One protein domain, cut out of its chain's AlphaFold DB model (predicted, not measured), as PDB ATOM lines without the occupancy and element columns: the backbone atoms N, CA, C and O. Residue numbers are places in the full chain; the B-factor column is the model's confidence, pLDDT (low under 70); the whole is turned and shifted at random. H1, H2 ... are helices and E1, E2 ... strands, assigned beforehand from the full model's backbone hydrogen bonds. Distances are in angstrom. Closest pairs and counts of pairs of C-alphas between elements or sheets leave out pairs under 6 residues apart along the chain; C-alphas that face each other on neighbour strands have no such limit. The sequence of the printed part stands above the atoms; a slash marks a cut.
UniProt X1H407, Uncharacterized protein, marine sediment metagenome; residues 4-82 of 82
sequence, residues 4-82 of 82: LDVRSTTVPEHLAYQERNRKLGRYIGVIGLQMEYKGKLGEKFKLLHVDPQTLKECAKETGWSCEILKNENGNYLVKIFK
ATOM      1  N   LEU A   4     -20.329 -27.397  49.780       94.75
ATOM      2  CA  LEU A   4     -21.556 -28.087  49.380       94.75
ATOM      3  C   LEU A   4     -21.269 -29.029  48.208       94.75
ATOM      4  O   LEU A   4     -20.800 -28.598  47.156       94.75
ATOM      5  N   ASP A   5     -21.599 -30.304  48.370       96.12
ATOM      6  CA  ASP A   5     -21.661 -31.277  47.289       96.12
ATOM      7  C   ASP A   5     -22.969 -31.092  46.515       96.12
ATOM      8  O   ASP A   5     -24.026 -31.598  46.889       96.12
ATOM      9  N   VAL A   6     -22.902 -30.371  45.398       94.75
ATOM     10  CA  VAL A   6     -24.082 -30.104  44.562       94.75
ATOM     11  C   VAL A   6     -24.718 -31.372  43.985       94.75
ATOM     12  O   VAL A   6     -25.853 -31.310  43.516       94.75
ATOM     13  N   ARG A   7     -24.034 -32.523  44.017       95.12
ATOM     14  CA  ARG A   7     -24.564 -33.802  43.519       95.12
ATOM     15  C   ARG A   7     -25.643 -34.382  44.434       95.12
ATOM     16  O   ARG A   7     -26.384 -35.251  43.993       95.12
ATOM     17  N   SER A   8     -25.759 -33.905  45.677       95.62
ATOM     18  CA  SER A   8     -26.768 -34.385  46.630       95.62
ATOM     19  C   SER A   8     -28.160 -33.775  46.424       95.62
ATOM     20  O   SER A   8     -29.104 -34.154  47.117       95.62
ATOM     21  N   THR A   9     -28.311 -32.811  45.512       95.38
ATOM     22  CA  THR A   9     -29.602 -32.163  45.242       95.38
ATOM     23  C   THR A   9     -30.573 -33.103  44.527       95.38
ATOM     24  O   THR A   9     -30.208 -33.799  43.584       95.38
ATOM     25  N   THR A  10     -31.849 -33.048  44.908       96.25
ATOM     26  CA  THR A  10     -32.960 -33.706  44.192       96.25
ATOM     27  C   THR A  10     -33.867 -32.711  43.463       96.25
ATOM     28  O   THR A  10     -34.769 -33.112  42.734       96.25
ATOM     29  N   VAL A  11     -33.615 -31.409  43.633       97.31
ATOM     30  CA  VAL A  11     -34.380 -30.317  43.017       97.31
ATOM     31  C   VAL A  11     -34.208 -30.341  41.485       97.31
ATOM     32  O   VAL A  11     -33.072 -30.188  41.014       97.31
ATOM     33  N   PRO A  12     -35.288 -30.509  40.692       98.00
ATOM     34  CA  PRO A  12     -35.216 -30.653  39.234       98.00
ATOM     35  C   PRO A  12     -34.506 -29.503  38.513       98.00
ATOM     36  O   PRO A  12     -33.757 -29.726  37.562       98.00
ATOM     37  N   GLU A  13     -34.685 -28.271  38.981       97.69
ATOM     38  CA  GLU A  13     -34.078 -27.069  38.412       97.69
ATOM     39  C   GLU A  13     -32.551 -27.093  38.558       97.69
ATOM     40  O   GLU A  13     -31.823 -26.752  37.621       97.69
ATOM     41  N   HIS A  14     -32.052 -27.550  39.711       96.38
ATOM     42  CA  HIS A  14     -30.617 -27.714  39.943       96.38
ATOM     43  C   HIS A  14     -30.043 -28.813  39.045       96.38
ATOM     44  O   HIS A  14     -28.992 -28.618  38.435       96.38
ATOM     45  N   LEU A  15     -30.754 -29.935  38.900       97.81
ATOM     46  CA  LEU A  15     -30.348 -31.039  38.027       97.81
ATOM     47  C   LEU A  15     -30.284 -30.602  36.557       97.81
ATOM     48  O   LEU A  15     -29.305 -30.885  35.864       97.81
ATOM     49  N   ALA A  16     -31.276 -29.840  36.087       98.00
ATOM     50  CA  ALA A  16     -31.287 -29.283  34.737       98.00
ATOM     51  C   ALA A  16     -30.131 -28.292  34.509       98.00
ATOM     52  O   ALA A  16     -29.489 -28.304  33.455       98.00
ATOM     53  N   TYR A  17     -29.824 -27.454  35.505       97.00
ATOM     54  CA  TYR A  17     -28.688 -26.535  35.455       97.00
ATOM     55  C   TYR A  17     -27.350 -27.291  35.380       97.00
ATOM     56  O   TYR A  17     -26.498 -26.960  34.550       97.00
ATOM     57  N   GLN A  18     -27.170 -28.326  36.204       97.38
ATOM     58  CA  GLN A  18     -25.978 -29.180  36.204       97.38
ATOM     59  C   GLN A  18     -25.818 -29.924  34.877       97.38
ATOM     60  O   GLN A  18     -24.714 -29.985  34.335       97.38
ATOM     61  N   GLU A  19     -26.912 -30.431  34.309       97.88
ATOM     62  CA  GLU A  19     -26.897 -31.081  32.999       97.88
ATOM     63  C   GLU A  19     -26.508 -30.112  31.883       97.88
ATOM     64  O   GLU A  19     -25.697 -30.431  31.010       97.88
ATOM     65  N   ARG A  20     -27.021 -28.880  31.931       97.62
ATOM     66  CA  ARG A  20     -26.594 -27.826  31.010       97.62
ATOM     67  C   ARG A  20     -25.098 -27.539  31.144       97.62
ATOM     68  O   ARG A  20     -24.425 -27.405  30.127       97.62
ATOM     69  N   ASN A  21     -24.570 -27.452  32.366       97.38
ATOM     70  CA  ASN A  21     -23.131 -27.284  32.588       97.38
ATOM     71  C   ASN A  21     -22.333 -28.436  31.966       97.38
ATOM     72  O   ASN A  21     -21.388 -28.177  31.223       97.38
ATOM     73  N   ARG A  22     -22.766 -29.680  32.192       96.38
ATOM     74  CA  ARG A  22     -22.134 -30.881  31.637       96.38
ATOM     75  C   ARG A  22     -22.094 -30.853  30.107       96.38
ATOM     76  O   ARG A  22     -21.032 -31.041  29.525       96.38
ATOM     77  N   LYS A  23     -23.220 -30.533  29.454       98.00
ATOM     78  CA  LYS A  23     -23.320 -30.392  27.985       98.00
ATOM     79  C   LYS A  23     -22.397 -29.312  27.416       98.00
ATOM     80  O   LYS A  23     -21.970 -29.415  26.274       98.00
ATOM     81  N   LEU A  24     -22.089 -28.287  28.206       96.81
ATOM     82  CA  LEU A  24     -21.167 -27.208  27.844       96.81
ATOM     83  C   LEU A  24     -19.702 -27.508  28.213       96.81
ATOM     84  O   LEU A  24     -18.873 -26.603  28.136       96.81
ATOM     85  N   GLY A  25     -19.382 -28.727  28.665       96.88
ATOM     86  CA  GLY A  25     -18.035 -29.102  29.105       96.88
ATOM     87  C   GLY A  25     -17.579 -28.380  30.377       96.88
ATOM     88  O   GLY A  25     -16.383 -28.246  30.625       96.88
ATOM     89  N   ARG A  26     -18.516 -27.861  31.177       96.00
ATOM     90  CA  ARG A  26     -18.226 -27.160  32.433       96.00
ATOM     91  C   ARG A  26     -18.363 -28.115  33.606       96.00
ATOM     92  O   ARG A  26     -19.259 -28.957  33.626       96.00
ATOM     93  N   TYR A  27     -17.538 -27.908  34.629       96.94
ATOM     94  CA  TYR A  27     -17.728 -28.579  35.907       96.94
ATOM     95  C   TYR A  27     -19.107 -28.238  36.493       96.94
ATOM     96  O   TYR A  27     -19.528 -27.076  36.506       96.94
ATOM     97  N   ILE A  28     -19.824 -29.262  36.957       96.50
ATOM     98  CA  ILE A  28     -21.236 -29.166  37.356       96.50
ATOM     99  C   ILE A  28     -21.462 -28.193  38.519       96.50
ATOM    100  O   ILE A  28     -22.500 -27.538  38.561       96.50
ATOM    101  N   GLY A  29     -20.466 -28.038  39.395       96.00
ATOM    102  CA  GLY A  29     -20.500 -27.158  40.560       96.00
ATOM    103  C   GLY A  29     -20.231 -25.678  40.287       96.00
ATOM    104  O   GLY A  29     -20.181 -24.889  41.227       96.00
ATOM    105  N   VAL A  30     -20.050 -25.272  39.025       96.81
ATOM    106  CA  VAL A  30     -19.885 -23.856  38.663       96.81
ATOM    107  C   VAL A  30     -21.247 -23.176  38.519       96.81
ATOM    108  O   VAL A  30     -21.989 -23.418  37.560       96.81
ATOM    109  N   ILE A  31     -21.550 -22.251  39.426       95.44
ATOM    110  CA  ILE A  31     -22.785 -21.459  39.424       95.44
ATOM    111  C   ILE A  31     -22.474 -20.026  38.987       95.44
ATOM    112  O   ILE A  31     -21.589 -19.380  39.539       95.44
ATOM    113  N   GLY A  32     -23.180 -19.522  37.975       95.69
ATOM    114  CA  GLY A  32     -23.091 -18.119  37.569       95.69
ATOM    115  C   GLY A  32     -24.014 -17.262  38.424       95.69
ATOM    116  O   GLY A  32     -25.211 -17.535  38.475       95.69
ATOM    117  N   LEU A  33     -23.470 -16.231  39.065       96.06
ATOM    118  CA  LEU A  33     -24.204 -15.325  39.942       96.06
ATOM    119  C   LEU A  33     -24.051 -13.876  39.481       96.06
ATOM    120  O   LEU A  33     -23.051 -13.488  38.876       96.06
ATOM    121  N   GLN A  34     -25.064 -13.078  39.796       97.88
ATOM    122  CA  GLN A  34     -25.049 -11.627  39.696       97.88
ATOM    123  C   GLN A  34     -25.852 -11.090  40.875       97.88
ATOM    124  O   GLN A  34     -26.922 -11.615  41.178       97.88
ATOM    125  N   MET A  35     -25.320 -10.086  41.563       97.62
ATOM    126  CA  MET A  35     -25.936  -9.551  42.776       97.62
ATOM    127  C   MET A  35     -26.398  -8.120  42.540       97.62
ATOM    128  O   MET A  35     -25.697  -7.340  41.901       97.62
ATOM    129  N   GLU A  36     -27.556  -7.774  43.089       98.06
ATOM    130  CA  GLU A  36     -28.084  -6.413  43.098       98.06
ATOM    131  C   GLU A  36     -28.304  -5.958  44.540       98.06
ATOM    132  O   GLU A  36     -28.849  -6.699  45.360       98.06
ATOM    133  N   TYR A  37     -27.894  -4.731  44.859       97.56
ATOM    134  CA  TYR A  37     -28.160  -4.120  46.157       97.56
ATOM    135  C   TYR A  37     -28.483  -2.636  45.999       97.56
ATOM    136  O   TYR A  37     -27.710  -1.884  45.407       97.56
ATOM    137  N   LYS A  38     -29.624  -2.200  46.550       97.50
ATOM    138  CA  LYS A  38     -30.113  -0.808  46.468       97.50
ATOM    139  C   LYS A  38     -30.139  -0.261  45.028       97.50
ATOM    140  O   LYS A  38     -29.663   0.844  44.778       97.50
ATOM    141  N   GLY A  39     -30.648  -1.054  44.083       97.12
ATOM    142  CA  GLY A  39     -30.738  -0.675  42.667       97.12
ATOM    143  C   GLY A  39     -29.400  -0.651  41.923       97.12
ATOM    144  O   GLY A  39     -29.348  -0.232  40.770       97.12
ATOM    145  N   LYS A  40     -28.295  -1.061  42.564       97.81
ATOM    146  CA  LYS A  40     -26.984  -1.182  41.923       97.81
ATOM    147  C   LYS A  40     -26.709  -2.642  41.608       97.81
ATOM    148  O   LYS A  40     -26.507  -3.450  42.517       97.81
ATOM    149  N   LEU A  41     -26.695  -2.954  40.316       98.12
ATOM    150  CA  LEU A  41     -26.374  -4.278  39.804       98.12
ATOM    151  C   LEU A  41     -24.853  -4.436  39.687       98.12
ATOM    152  O   LEU A  41     -24.188  -3.636  39.031       98.12
ATOM    153  N   GLY A  42     -24.312  -5.458  40.340       97.62
ATOM    154  CA  GLY A  42     -22.899  -5.814  40.277       97.62
ATOM    155  C   GLY A  42     -22.539  -6.613  39.026       97.62
ATOM    156  O   GLY A  42     -23.396  -7.030  38.237       97.62
ATOM    157  N   GLU A  43     -21.243  -6.861  38.862       98.00
ATOM    158  CA  GLU A  43     -20.731  -7.713  37.794       98.00
ATOM    159  C   GLU A  43     -21.116  -9.182  37.998       98.00
ATOM    160  O   GLU A  43     -21.382  -9.653  39.109       98.00
ATOM    161  N   LYS A  44     -21.140  -9.925  36.891       98.00
ATOM    162  CA  LYS A  44     -21.339 -11.374  36.924       98.00
ATOM    163  C   LYS A  44     -20.066 -12.049  37.413       98.00
ATOM    164  O   LYS A  44     -18.984 -11.768  36.909       98.00
ATOM    165  N   PHE A  45     -20.211 -13.017  38.306       97.31
ATOM    166  CA  PHE A  45     -19.110 -13.857  38.765       97.31
ATOM    167  C   PHE A  45     -19.531 -15.325  38.815       97.31
ATOM    168  O   PHE A  45     -20.694 -15.678  38.607       97.31
ATOM    169  N   LYS A  46     -18.555 -16.204  39.037       96.12
ATOM    170  CA  LYS A  46     -18.782 -17.641  39.185       96.12
ATOM    171  C   LYS A  46     -18.504 -18.041  40.625       96.12
ATOM    172  O   LYS A  46     -17.434 -17.736  41.142       96.12
ATOM    173  N   LEU A  47     -19.446 -18.743  41.235       95.06
ATOM    174  CA  LEU A  47     -19.257 -19.441  42.496       95.06
ATOM    175  C   LEU A  47     -18.937 -20.908  42.204       95.06
ATOM    176  O   LEU A  47     -19.590 -21.529  41.364       95.06
ATOM    177  N   LEU A  48     -17.921 -21.445  42.875       95.44
ATOM    178  CA  LEU A  48     -17.519 -22.840  42.742       95.44
ATOM    179  C   LEU A  48     -17.942 -23.621  43.985       95.44
ATOM    180  O   LEU A  48     -17.426 -23.382  45.073       95.44
ATOM    181  N   HIS A  49     -18.823 -24.594  43.790       95.81
ATOM    182  CA  HIS A  49     -19.074 -25.659  44.750       95.81
ATOM    183  C   HIS A  49     -18.365 -26.916  44.276       95.81
ATOM    184  O   HIS A  49     -18.808 -27.564  43.334       95.81
ATOM    185  N   VAL A  50     -17.230 -27.227  44.889       95.94
ATOM    186  CA  VAL A  50     -16.487 -28.447  44.575       95.94
ATOM    187  C   VAL A  50     -17.014 -29.587  45.435       95.94
ATOM    188  O   VAL A  50     -17.231 -29.407  46.631       95.94
ATOM    189  N   ASP A  51     -17.239 -30.751  44.846       95.81
ATOM    190  CA  ASP A  51     -17.601 -31.952  45.585       95.81
ATOM    191  C   ASP A  51     -16.366 -32.589  46.261       95.81
ATOM    192  O   ASP A  51     -15.233 -32.372  45.817       95.81
ATOM    193  N   PRO A  52     -16.546 -33.381  47.335       95.88
ATOM    194  CA  PRO A  52     -15.427 -33.943  48.090       95.88
ATOM    195  C   PRO A  52     -14.479 -34.815  47.262       95.88
ATOM    196  O   PRO A  52     -13.287 -34.883  47.569       95.88
ATOM    197  N   GLN A  53     -14.992 -35.503  46.238       95.88
ATOM    198  CA  GLN A  53     -14.189 -36.406  45.421       95.88
ATOM    199  C   GLN A  53     -13.273 -35.605  44.499       95.88
ATOM    200  O   GLN A  53     -12.060 -35.804  44.540       95.88
ATOM    201  N   THR A  54     -13.828 -34.659  43.739       96.44
ATOM    202  CA  THR A  54     -13.029 -33.786  42.871       96.44
ATOM    203  C   THR A  54     -12.016 -32.973  43.678       96.44
ATOM    204  O   THR A  54     -10.865 -32.856  43.269       96.44
ATOM    205  N   LEU A  55     -12.380 -32.476  44.868       96.81
ATOM    206  CA  LEU A  55     -11.429 -31.773  45.736       96.81
ATOM    207  C   LEU A  55     -10.251 -32.667  46.145       96.81
ATOM    208  O   LEU A  55      -9.105 -32.219  46.118       96.81
ATOM    209  N   LYS A  56     -10.518 -33.928  46.506       96.94
ATOM    210  CA  LYS A  56      -9.481 -34.895  46.887       96.94
ATOM    211  C   LYS A  56      -8.551 -35.232  45.722       96.94
ATOM    212  O   LYS A  56      -7.344 -35.350  45.926       96.94
ATOM    213  N   GLU A  57      -9.102 -35.379  44.522       97.56
ATOM    214  CA  GLU A  57      -8.338 -35.607  43.291       97.56
ATOM    215  C   GLU A  57      -7.410 -34.416  43.007       97.56
ATOM    216  O   GLU A  57      -6.195 -34.601  42.923       97.56
ATOM    217  N   CYS A  58      -7.938 -33.186  43.012       96.88
ATOM    218  CA  CYS A  58      -7.136 -31.976  42.808       96.88
ATOM    219  C   CYS A  58      -6.063 -31.775  43.891       96.88
ATOM    220  O   CYS A  58      -4.937 -31.377  43.583       96.88
ATOM    221  N   ALA A  59      -6.378 -32.047  45.163       97.50
ATOM    222  CA  ALA A  59      -5.396 -31.964  46.244       97.50
ATOM    223  C   ALA A  59      -4.235 -32.934  45.985       97.50
ATOM    224  O   ALA A  59      -3.076 -32.520  45.962       97.50
ATOM    225  N   LYS A  60      -4.544 -34.199  45.674       97.31
ATOM    226  CA  LYS A  60      -3.537 -35.222  45.376       97.31
ATOM    227  C   LYS A  60      -2.656 -34.835  44.184       97.31
ATOM    228  O   LYS A  60      -1.436 -34.949  44.275       97.31
ATOM    229  N   GLU A  61      -3.253 -34.371  43.088       97.88
ATOM    230  CA  GLU A  61      -2.529 -33.955  41.875       97.88
ATOM    231  C   GLU A  61      -1.580 -32.776  42.118       97.88
ATOM    232  O   GLU A  61      -0.554 -32.652  41.454       97.88
ATOM    233  N   THR A  62      -1.889 -31.932  43.101       97.50
ATOM    234  CA  THR A  62      -1.083 -30.758  43.459       97.50
ATOM    235  C   THR A  62      -0.110 -31.016  44.615       97.50
ATOM    236  O   THR A  62       0.558 -30.090  45.078       97.50
ATOM    237  N   GLY A  63       0.009 -32.269  45.072       97.69
ATOM    238  CA  GLY A  63       0.898 -32.655  46.171       97.69
ATOM    239  C   GLY A  63       0.397 -32.236  47.556       97.69
ATOM    240  O   GLY A  63       1.197 -32.113  48.480       97.69
ATOM    241  N   TRP A  64      -0.907 -31.998  47.693       98.19
ATOM    242  CA  TRP A  64      -1.590 -31.750  48.957       98.19
ATOM    243  C   TRP A  64      -2.367 -32.991  49.401       98.19
ATOM    244  O   TRP A  64      -2.784 -33.834  48.606       98.19
ATOM    245  N   SER A  65      -2.602 -33.079  50.703       97.31
ATOM    246  CA  SER A  65      -3.488 -34.058  51.322       97.31
ATOM    247  C   SER A  65      -4.750 -33.375  51.834       97.31
ATOM    248  O   SER A  65      -4.766 -32.173  52.109       97.31
ATOM    249  N   CYS A  66      -5.826 -34.145  51.982       97.12
ATOM    250  CA  CYS A  66      -7.059 -33.639  52.566       97.12
ATOM    251  C   CYS A  66      -7.727 -34.656  53.498       97.12
ATOM    252  O   CYS A  66      -7.691 -35.862  53.252       97.12
ATOM    253  N   GLU A  67      -8.394 -34.145  54.527       96.94
ATOM    254  CA  GLU A  67      -9.153 -34.908  55.516       96.94
ATOM    255  C   GLU A  67     -10.562 -34.315  55.639       96.94
ATOM    256  O   GLU A  67     -10.720 -33.123  55.920       96.94
ATOM    257  N   ILE A  68     -11.590 -35.132  55.404       95.69
ATOM    258  CA  ILE A  68     -12.986 -34.720  55.584       95.69
ATOM    259  C   ILE A  68     -13.300 -34.758  57.080       95.69
ATOM    260  O   ILE A  68     -13.314 -35.826  57.681       95.69
ATOM    261  N   LEU A  69     -13.559 -33.589  57.663       96.31
ATOM    262  CA  LEU A  69     -13.855 -33.434  59.087       96.31
ATOM    263  C   LEU A  69     -15.346 -33.620  59.391       96.31
ATOM    264  O   LEU A  69     -15.701 -34.049  60.485       96.31
ATOM    265  N   LYS A  70     -16.217 -33.255  58.441       94.88
ATOM    266  CA  LYS A  70     -17.681 -33.385  58.534       94.88
ATOM    267  C   LYS A  70     -18.279 -33.616  57.154       94.88
ATOM    268  O   LYS A  70     -17.777 -33.052  56.182       94.88
ATOM    269  N   ASN A  71     -19.356 -34.395  57.079       94.06
ATOM    270  CA  ASN A  71     -20.142 -34.587  55.862       94.06
ATOM    271  C   ASN A  71     -21.594 -34.924  56.227       94.06
ATOM    272  O   ASN A  71     -21.881 -36.037  56.664       94.06
ATOM    273  N   GLU A  72     -22.490 -33.953  56.078       93.12
ATOM    274  CA  GLU A  72     -23.888 -34.046  56.492       93.12
ATOM    275  C   GLU A  72     -24.786 -33.315  55.488       93.12
ATOM    276  O   GLU A  72     -24.589 -32.136  55.192       93.12
ATOM    277  N   ASN A  73     -25.813 -34.002  54.977       88.81
ATOM    278  CA  ASN A  73     -26.828 -33.429  54.079       88.81
ATOM    279  C   ASN A  73     -26.247 -32.683  52.859       88.81
ATOM    280  O   ASN A  73     -26.768 -31.651  52.443       88.81
ATOM    281  N   GLY A  74     -25.145 -33.191  52.302       90.75
ATOM    282  CA  GLY A  74     -24.436 -32.574  51.180       90.75
ATOM    283  C   GLY A  74     -23.468 -31.461  51.580       90.75
ATOM    284  O   GLY A  74     -22.577 -31.140  50.802       90.75
ATOM    285  N   ASN A  75     -23.567 -30.901  52.786       94.88
ATOM    286  CA  ASN A  75     -22.548 -29.987  53.291       94.88
ATOM    287  C   ASN A  75     -21.362 -30.778  53.830       94.88
ATOM    288  O   ASN A  75     -21.529 -31.812  54.476       94.88
ATOM    289  N   TYR A  76     -20.156 -30.280  53.606       96.44
ATOM    290  CA  TYR A  76     -18.960 -30.919  54.126       96.44
ATOM    291  C   TYR A  76     -17.894 -29.903  54.515       96.44
ATOM    292  O   TYR A  76     -17.772 -28.826  53.933       96.44
ATOM    293  N   LEU A  77     -17.086 -30.278  55.501       96.88
ATOM    294  CA  LEU A  77     -15.918 -29.521  55.919       96.88
ATOM    295  C   LEU A  77     -14.680 -30.367  55.666       96.88
ATOM    296  O   LEU A  77     -14.613 -31.527  56.076       96.88
ATOM    297  N   VAL A  78     -13.691 -29.773  55.012       96.50
ATOM    298  CA  VAL A  78     -12.433 -30.431  54.681       96.50
ATOM    299  C   VAL A  78     -11.260 -29.610  55.189       96.50
ATOM    300  O   VAL A  78     -11.232 -28.386  55.066       96.50
ATOM    301  N   LYS A  79     -10.274 -30.301  55.749       96.81
ATOM    302  CA  LYS A  79      -8.951 -29.756  56.024       96.81
ATOM    303  C   LYS A  79      -8.037 -30.123  54.865       96.81
ATOM    304  O   LYS A  79      -7.940 -31.296  54.523       96.81
ATOM    305  N   ILE A  80      -7.356 -29.138  54.290       97.19
ATOM    306  CA  ILE A  80      -6.336 -29.340  53.253       97.19
ATOM    307  C   ILE A  80      -4.982 -28.980  53.869       97.19
ATOM    308  O   ILE A  80      -4.864 -27.952  54.535       97.19
ATOM    309  N   PHE A  81      -3.983 -29.842  53.709       97.06
ATOM    310  CA  PHE A  81      -2.659 -29.688  54.316       97.06
ATOM    311  C   PHE A  81      -1.573 -30.300  53.427       97.06
ATOM    312  O   PHE A  81      -1.878 -31.088  52.531       97.06
ATOM    313  N   LYS A  82      -0.324 -29.896  53.646       92.31
ATOM    314  CA  LYS A  82       0.841 -30.387  52.911       92.31
ATOM    315  C   LYS A  82       1.680 -31.290  53.801       92.31
ATOM    316  O   LYS A  82       1.786 -30.952  55.002       92.31
TER     317      LYS A  82
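AT A GLANCE: This is residues 4 to 82 of the 82 residues of an uncharacterized protein of marine sediment metagenome (UniProt X1H407). H2 covers one face of the long hairpin E3-E4; the hairpin E1-E2, with H1 near its base, reaches away, residues 36 to 41 sticking out. The 79 printed residues include two named helices and four named strands, ordered H1 E1 E2 H2 E3 E4; the class is mixed, both sheets antiparallel. The whole is loose, radius of gyration of the C-alphas 15.1 A, spans 44 by 28 by 26 A.

HOW THE PARTS SIT: E3, residues 65 to 72, and E4, residues 75 to 81, form a hairpin, N 67 and O 79 within hydrogen-bond range at 2.9 A. H2, residues 52 to 61, comes closest to E3 at C-alphas 59 and 65, 5.8 A. E1, residues 30 to 33, and E2, residues 45 to 48, form another, N 31 and O 47 at 2.8 A. In H1, residues 12 to 23, and H2 every O i to N i+4 pair is within range.

IN THESE COORDINATES: E3 spans 21.0 A, H1 16.4 A. C-alpha 12 is at (-35.216, -30.653, 39.234), C-alpha 81 at (-2.659, -29.688, 54.316).

THE WHOLE: The link E1 to E2 is long; the printed part has no cut.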